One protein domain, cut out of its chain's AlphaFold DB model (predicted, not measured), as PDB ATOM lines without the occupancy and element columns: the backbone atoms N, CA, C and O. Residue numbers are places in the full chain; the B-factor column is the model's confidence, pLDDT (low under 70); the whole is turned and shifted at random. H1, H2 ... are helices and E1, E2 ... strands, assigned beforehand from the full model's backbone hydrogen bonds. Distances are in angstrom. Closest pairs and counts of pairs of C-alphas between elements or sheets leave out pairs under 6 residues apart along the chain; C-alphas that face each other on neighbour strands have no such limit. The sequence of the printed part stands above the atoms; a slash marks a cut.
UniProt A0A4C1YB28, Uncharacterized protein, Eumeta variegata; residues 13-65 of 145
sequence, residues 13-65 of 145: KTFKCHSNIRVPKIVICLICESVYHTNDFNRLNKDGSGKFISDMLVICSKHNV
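This is residues 13 to 65 of the 145 residues of an uncharacterized protein of Eumeta variegata (UniProt A0A4C1YB28). Little of this model is regular structure: a small sheet of three short strands has the short helix H1 over one face, and a long unnamed arm, residues 13 to 25, reaches away to one end. The printed part has 53 residues, with 17 in named elements, E1, E2, H1 and E3 along the chain; the class is mixed. The mixed sheet runs E2, E1, E3. The whole is only just loose, close to compact, with a radius of gyration of the C-alphas of 12.0 A, and elongated, spanning 36 by 19 by 14 A.

Look first at inner strand E1, residues 26 to 29. It forms a hairpin with antiparallel E2, residues 35 to 37; N 27 and O 36 are within hydrogen-bond range at 2.8 A. E3, residues 57 to 59, is its parallel neighbour, at 48 degrees; N 58 and O 28 are within range at 2.9 A. H1, residues 38 to 44, is on the sheet at a height of 7.4 A and stands up from it at 65 degrees; its closest C-alphas with E1 are Thr 38 and Ile 26, 5.0 A apart. In H1 every O i to N i+4 pair is within range.

Find C-alpha 26 at (27.100, -41.004, -11.996), where E1 begins its 10.2 A. H1 runs 9.9 A, E2 7.0 A, and E3 7.2 A to C-alpha 59 at (17.685, -32.869, -7.822).

The C-alphas farthest apart, of Asn 20 and Asn 64, are 37.1 A apart. The printed part has no cut. The link from H1 to E3 is long. Residue 65 alone has pLDDT under 70.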
ATOM      1  N   LYS A  13      38.341 -40.334  -7.560       78.94
ATOM      2  CA  LYS A  13      37.623 -40.660  -6.322       78.94
ATOM      3  C   LYS A  13      37.385 -42.173  -6.267       78.94
ATOM      4  O   LYS A  13      36.949 -42.784  -7.244       78.94
ATOM      5  N   THR A  14      37.675 -42.780  -5.124       85.44
ATOM      6  CA  THR A  14      37.457 -44.206  -4.847       85.44
ATOM      7  C   THR A  14      36.507 -44.353  -3.669       85.44
ATOM      8  O   THR A  14      36.343 -43.431  -2.866       85.44
ATOM      9  N   PHE A  15      35.867 -45.512  -3.540       82.38
ATOM     10  CA  PHE A  15      35.030 -45.770  -2.371       82.38
ATOM     11  C   PHE A  15      35.896 -45.880  -1.111       82.38
ATOM     12  O   PHE A  15      36.952 -46.507  -1.138       82.38
ATOM     13  N   LYS A  16      35.425 -45.330   0.019       86.06
ATOM     14  CA  LYS A  16      36.129 -45.448   1.312       86.06
ATOM     15  C   LYS A  16      36.323 -46.906   1.744       86.06
ATOM     16  O   LYS A  16      37.340 -47.231   2.337       86.06
ATOM     17  N   CYS A  17      35.357 -47.774   1.438       89.19
ATOM     18  CA  CYS A  17      35.420 -49.204   1.740       89.19
ATOM     19  C   CYS A  17      36.206 -50.024   0.704       89.19
ATOM     20  O   CYS A  17      36.654 -51.118   1.022       89.19
ATOM     21  N   HIS A  18      36.382 -49.513  -0.518       85.75
ATOM     22  CA  HIS A  18      37.036 -50.228  -1.615       85.75
ATOM     23  C   HIS A  18      37.891 -49.254  -2.431       85.75
ATOM     24  O   HIS A  18      37.472 -48.755  -3.476       85.75
ATOM     25  N   SER A  19      39.115 -49.004  -1.958       85.88
ATOM     26  CA  SER A  19      40.080 -48.089  -2.592       85.88
ATOM     27  C   SER A  19      40.501 -48.518  -4.000       85.88
ATOM     28  O   SER A  19      40.932 -47.695  -4.797       85.88
ATOM     29  N   ASN A  20      40.353 -49.802  -4.329       86.88
ATOM     30  CA  ASN A  20      40.698 -50.343  -5.646       86.88
ATOM     31  C   ASN A  20      39.592 -50.114  -6.688       86.88
ATOM     32  O   ASN A  20      39.812 -50.328  -7.879       86.88
ATOM     33  N   ILE A  21      38.403 -49.686  -6.253       84.12
ATOM     34  CA  ILE A  21      37.252 -49.455  -7.122       84.12
ATOM     35  C   ILE A  21      37.067 -47.951  -7.295       84.12
ATOM     36  O   ILE A  21      36.872 -47.201  -6.333       84.12
ATOM     37  N   ARG A  22      37.106 -47.510  -8.553       84.38
ATOM     38  CA  ARG A  22      36.850 -46.117  -8.917       84.38
ATOM     39  C   ARG A  22      35.365 -45.824  -8.824       84.38
ATOM     40  O   ARG A  22      34.536 -46.613  -9.274       84.38
ATOM     41  N   VAL A  23      35.050 -44.659  -8.282       81.81
ATOM     42  CA  VAL A  23      33.691 -44.143  -8.278       81.81
ATOM     43  C   VAL A  23      33.269 -43.855  -9.727       81.81
ATOM     44  O   VAL A  23      33.940 -43.068 -10.404       81.81
ATOM     45  N   PRO A  24      32.183 -44.473 -10.227       84.25
ATOM     46  CA  PRO A  24      31.667 -44.148 -11.550       84.25
ATOM     47  C   PRO A  24      31.146 -42.703 -11.575       84.25
ATOM     48  O   PRO A  24      30.624 -42.205 -10.579       84.25
ATOM     49  N   LYS A  25      31.275 -42.030 -12.727       88.94
ATOM     50  CA  LYS A  25      30.784 -40.655 -12.948       88.94
ATOM     51  C   LYS A  25      29.263 -40.647 -13.125       88.94
ATOM     52  O   LYS A  25      28.748 -40.403 -14.217       88.94
ATOM     53  N   ILE A  26      28.558 -40.986 -12.056       92.75
ATOM     54  CA  ILE A  26      27.100 -41.004 -11.996       92.75
ATOM     55  C   ILE A  26      26.597 -40.034 -10.938       92.75
ATOM     56  O   ILE A  26      27.291 -39.721  -9.971       92.75
ATOM     57  N   VAL A  27      25.358 -39.603 -11.124       92.94
ATOM     58  CA  VAL A  27      24.593 -38.844 -10.145       92.94
ATOM     59  C   VAL A  27      23.217 -39.468  -9.967       92.94
ATOM     60  O   VAL A  27      22.652 -40.034 -10.903       92.94
ATOM     61  N   ILE A  28      22.682 -39.361  -8.759       94.38
ATOM     62  CA  ILE A  28      21.424 -39.962  -8.334       94.38
ATOM     63  C   ILE A  28      20.511 -38.842  -7.848       94.38
ATOM     64  O   ILE A  28      20.899 -38.015  -7.018       94.38
ATOM     65  N   CYS A  29      19.290 -38.796  -8.377       92.19
ATOM     66  CA  CYS A  29      18.295 -37.837  -7.925       92.19
ATOM     67  C   CYS A  29      17.726 -38.247  -6.561       92.19
ATOM     68  O   CYS A  29      17.158 -39.324  -6.449       92.19
ATOM     69  N   LEU A  30      17.778 -37.375  -5.550       91.12
ATOM     70  CA  LEU A  30      17.278 -37.696  -4.200       91.12
ATOM     71  C   LEU A  30      15.761 -37.918  -4.110       91.12
ATOM     72  O   LEU A  30      15.301 -38.564  -3.182       91.12
ATOM     73  N   ILE A  31      14.982 -37.353  -5.038       88.94
ATOM     74  CA  ILE A  31      13.512 -37.397  -4.971       88.94
ATOM     75  C   ILE A  31      12.931 -38.620  -5.689       88.94
ATOM     76  O   ILE A  31      11.996 -39.235  -5.195       88.94
ATOM     77  N   CYS A  32      13.449 -38.955  -6.871       92.50
ATOM     78  CA  CYS A  32      12.922 -40.039  -7.707       92.50
ATOM     79  C   CYS A  32      13.921 -41.168  -7.949       92.50
ATOM     80  O   CYS A  32      13.665 -42.015  -8.801       92.50
ATOM     81  N   GLU A  33      15.085 -41.118  -7.298       93.44
ATOM     82  CA  GLU A  33      16.136 -42.146  -7.344       93.44
ATOM     83  C   GLU A  33      16.665 -42.453  -8.755       93.44
ATOM     84  O   GLU A  33      17.413 -43.401  -8.975       93.44
ATOM     85  N   SER A  34      16.323 -41.612  -9.736       93.12
ATOM     86  CA  SER A  34      16.791 -41.758 -11.108       93.12
ATOM     87  C   SER A  34      18.298 -41.545 -11.173       93.12
ATOM     88  O   SER A  34      18.822 -40.571 -10.621       93.12
ATOM     89  N   VAL A  35      18.976 -42.443 -11.884       94.38
ATOM     90  CA  VAL A  35      20.430 -42.447 -12.045       94.38
ATOM     91  C   VAL A  35      20.792 -41.900 -13.419       94.38
ATOM     92  O   VAL A  35      20.217 -42.299 -14.430       94.38
ATOM     93  N   TYR A  36      21.771 -41.006 -13.455       93.12
ATOM     94  CA  TYR A  36      22.267 -40.385 -14.676       93.12
ATOM     95  C   TYR A  36      23.784 -40.489 -14.719       93.12
ATOM     96  O   TYR A  36      24.449 -40.392 -13.689       93.12
ATOM     97  N   HIS A  37      24.355 -40.599 -15.914       93.44
ATOM     98  CA  HIS A  37      25.764 -40.271 -16.082       93.44
ATOM     99  C   HIS A  37      25.945 -38.755 -15.903       93.44
ATOM    100  O   HIS A  37      25.122 -37.976 -16.392       93.44
ATOM    101  N   THR A  38      27.012 -38.305 -15.234       91.06
ATOM    102  CA  THR A  38      27.211 -36.878 -14.900       91.06
ATOM    103  C   THR A  38      27.146 -35.981 -16.141       91.06
ATOM    104  O   THR A  38      26.522 -34.923 -16.118       91.06
ATOM    105  N   ASN A  39      27.730 -36.428 -17.258       90.44
ATOM    106  CA  ASN A  39      27.695 -35.671 -18.514       90.44
ATOM    107  C   ASN A  39      26.278 -35.558 -19.089       90.44
ATOM    108  O   ASN A  39      25.917 -34.504 -19.607       90.44
ATOM    109  N   ASP A  40      25.475 -36.618 -18.996       91.31
ATOM    110  CA  ASP A  40      24.103 -36.602 -19.508       91.31
ATOM    111  C   ASP A  40      23.210 -35.740 -18.628       91.31
ATOM    112  O   ASP A  40      22.414 -34.961 -19.146       91.31
ATOM    113  N   PHE A  41      23.411 -35.789 -17.311       92.06
ATOM    114  CA  PHE A  41      22.743 -34.882 -16.391       92.06
ATOM    115  C   PHE A  41      23.055 -33.419 -16.721       92.06
ATOM    116  O   PHE A  41      22.134 -32.631 -16.904       92.06
ATOM    117  N   ASN A  42      24.333 -33.064 -16.896       89.81
ATOM    118  CA  ASN A  42      24.738 -31.707 -17.278       89.81
ATOM    119  C   ASN A  42      24.139 -31.276 -18.626       89.81
ATOM    120  O   ASN A  42      23.735 -30.127 -18.787       89.81
ATOM    121  N   ARG A  43      24.037 -32.195 -19.596       88.50
ATOM    122  CA  ARG A  43      23.409 -31.926 -20.903       88.50
ATOM    123  C   ARG A  43      21.897 -31.739 -20.821       88.50
ATOM    124  O   ARG A  43      21.363 -30.944 -21.592       88.50
ATOM    125  N   LEU A  44      21.218 -32.483 -19.951       84.88
ATOM    126  CA  LEU A  44      19.780 -32.358 -19.699       84.88
ATOM    127  C   LEU A  44      19.461 -31.132 -18.837       84.88
ATOM    128  O   LEU A  44      18.358 -30.600 -18.904       84.88
ATOM    129  N   ASN A  45      20.435 -30.664 -18.059       83.44
ATOM    130  CA  ASN A  45      20.324 -29.527 -17.159       83.44
ATOM    131  C   ASN A  45      20.801 -28.197 -17.779       83.44
ATOM    132  O   ASN A  45      21.382 -27.355 -17.097       83.44
ATOM    133  N   LYS A  46      20.586 -27.993 -19.083       78.31
ATOM    134  CA  LYS A  46      20.985 -26.741 -19.755       78.31
ATOM    135  C   LYS A  46      20.245 -25.517 -19.226       78.31
ATOM    136  O   LYS A  46      20.828 -24.443 -19.152       78.31
ATOM    137  N   ASP A  47      19.000 -25.709 -18.807       79.19
ATOM    138  CA  ASP A  47      18.136 -24.634 -18.320       79.19
ATOM    139  C   ASP A  47      18.324 -24.365 -16.812       79.19
ATOM    140  O   ASP A  47      17.588 -23.577 -16.225       79.19
ATOM    141  N   GLY A  48      19.280 -25.043 -16.156       76.06
ATOM    142  CA  GLY A  48      19.597 -24.861 -14.733       76.06
ATOM    143  C   GLY A  48      18.517 -25.343 -13.753       76.06
ATOM    144  O   GLY A  48      18.557 -25.004 -12.571       76.06
ATOM    145  N   SER A  49      17.538 -26.115 -14.228       80.94
ATOM    146  CA  SER A  49      16.408 -26.619 -13.436       80.94
ATOM    147  C   SER A  49      16.786 -27.766 -12.493       80.94
ATOM    148  O   SER A  49      16.174 -27.938 -11.440       80.94
ATOM    149  N   GLY A  50      17.804 -28.542 -12.843       86.44
ATOM    150  CA  GLY A  50      18.453 -29.507 -11.971       86.44
ATOM    151  C   GLY A  50      19.523 -28.856 -11.092       86.44
ATOM    152  O   GLY A  50      20.219 -27.925 -11.500       86.44
ATOM    153  N   LYS A  51      19.688 -29.367  -9.874       87.94
ATOM    154  CA  LYS A  51      20.646 -28.829  -8.899       87.94
ATOM    155  C   LYS A  51      21.536 -29.928  -8.348       87.94
ATOM    156  O   LYS A  51      21.050 -31.000  -7.998       87.94
ATOM    157  N   PHE A  52      22.829 -29.647  -8.238       88.31
ATOM    158  CA  PHE A  52      23.759 -30.504  -7.510       88.31
ATOM    159  C   PHE A  52      23.664 -30.222  -6.013       88.31
ATOM    160  O   PHE A  52      23.689 -29.069  -5.592       88.31
ATOM    161  N   ILE A  53      23.550 -31.289  -5.226       86.81
ATOM    162  CA  ILE A  53      23.601 -31.248  -3.758       86.81
ATOM    163  C   ILE A  53      24.978 -31.713  -3.284       86.81
ATOM    164  O   ILE A  53      25.533 -31.173  -2.333       86.81
ATOM    165  N   SER A  54      25.541 -32.715  -3.959       85.62
ATOM    166  CA  SER A  54      26.909 -33.194  -3.759       85.62
ATOM    167  C   SER A  54      27.448 -33.787  -5.064       85.62
ATOM    168  O   SER A  54      26.760 -33.774  -6.083       85.62
ATOM    169  N   ASP A  55      28.652 -34.361  -5.025       84.25
ATOM    170  CA  ASP A  55      29.281 -35.020  -6.178       84.25
ATOM    171  C   ASP A  55      28.427 -36.136  -6.806       84.25
ATOM    172  O   ASP A  55      28.504 -36.359  -8.011       84.25
ATOM    173  N   MET A  56      27.633 -36.850  -5.996       87.12
ATOM    174  CA  MET A  56      26.775 -37.957  -6.445       87.12
ATOM    175  C   MET A  56      25.282 -37.660  -6.328       87.12
ATOM    176  O   MET A  56      24.487 -38.382  -6.916       87.12
ATOM    177  N   LEU A  57      24.873 -36.658  -5.548       90.69
ATOM    178  CA  LEU A  57      23.459 -36.409  -5.261       90.69
ATOM    179  C   LEU A  57      22.980 -35.145  -5.958       90.69
ATOM    180  O   LEU A  57      23.591 -34.081  -5.826       90.69
ATOM    181  N   VAL A  58      21.855 -35.260  -6.656       90.94
ATOM    182  CA  VAL A  58      21.232 -34.167  -7.408       90.94
ATOM    183  C   VAL A  58      19.729 -34.085  -7.136       90.94
ATOM    184  O   VAL A  58      19.112 -35.002  -6.596       90.94
ATOM    185  N   ILE A  59      19.120 -32.986  -7.560       90.12
ATOM    186  CA  ILE A  59      17.685 -32.869  -7.822       90.12
ATOM    187  C   ILE A  59      17.549 -32.741  -9.334       90.12
ATOM    188  O   ILE A  59      18.125 -31.824  -9.920       90.12
ATOM    189  N   CYS A  60      16.852 -33.672  -9.985       90.00
ATOM    190  CA  CYS A  60      16.647 -33.594 -11.430       90.00
ATOM    191  C   CYS A  60      15.587 -32.550 -11.799       90.00
ATOM    192  O   CYS A  60      14.727 -32.207 -10.992       90.00
ATOM    193  N   SER A  61      15.625 -32.095 -13.051       87.56
ATOM    194  CA  SER A  61      14.754 -31.046 -13.597       87.56
ATOM    195  C   SER A  61      13.251 -31.331 -13.497       87.56
ATOM    196  O   SER A  61      12.443 -30.409 -13.564       87.56
ATOM    197  N   LYS A  62      12.856 -32.596 -13.301       87.69
ATOM    198  CA  LYS A  62      11.458 -32.987 -13.058       87.69
ATOM    199  C   LYS A  62      10.931 -32.527 -11.697       87.69
ATOM    200  O   LYS A  62       9.729 -32.608 -11.458       87.69
ATOM    201  N   HIS A  63      11.805 -32.082 -10.800       83.75
ATOM    202  CA  HIS A  63      11.431 -31.676  -9.457       83.75
ATOM    203  C   HIS A  63      11.894 -30.253  -9.191       83.75
ATOM    204  O   HIS A  63      13.085 -29.960  -9.169       83.75
ATOM    205  N   ASN A  64      10.935 -29.375  -8.922       71.88
ATOM    206  CA  ASN A  64      11.210 -28.003  -8.526       71.88
ATOM    207  C   ASN A  64      11.131 -27.874  -6.999       71.88
ATOM    208  O   ASN A  64      10.226 -27.242  -6.461       71.88
ATOM    209  N   VAL A  65      12.037 -28.556  -6.296       69.31
ATOM    210  CA  VAL A  65      12.114 -28.516  -4.829       69.31
ATOM    211  C   VAL A  65      13.485 -27.990  -4.433       69.31
ATOM    212  O   VAL A  65      14.508 -28.484  -4.901       69.31
TER     213      VAL A  65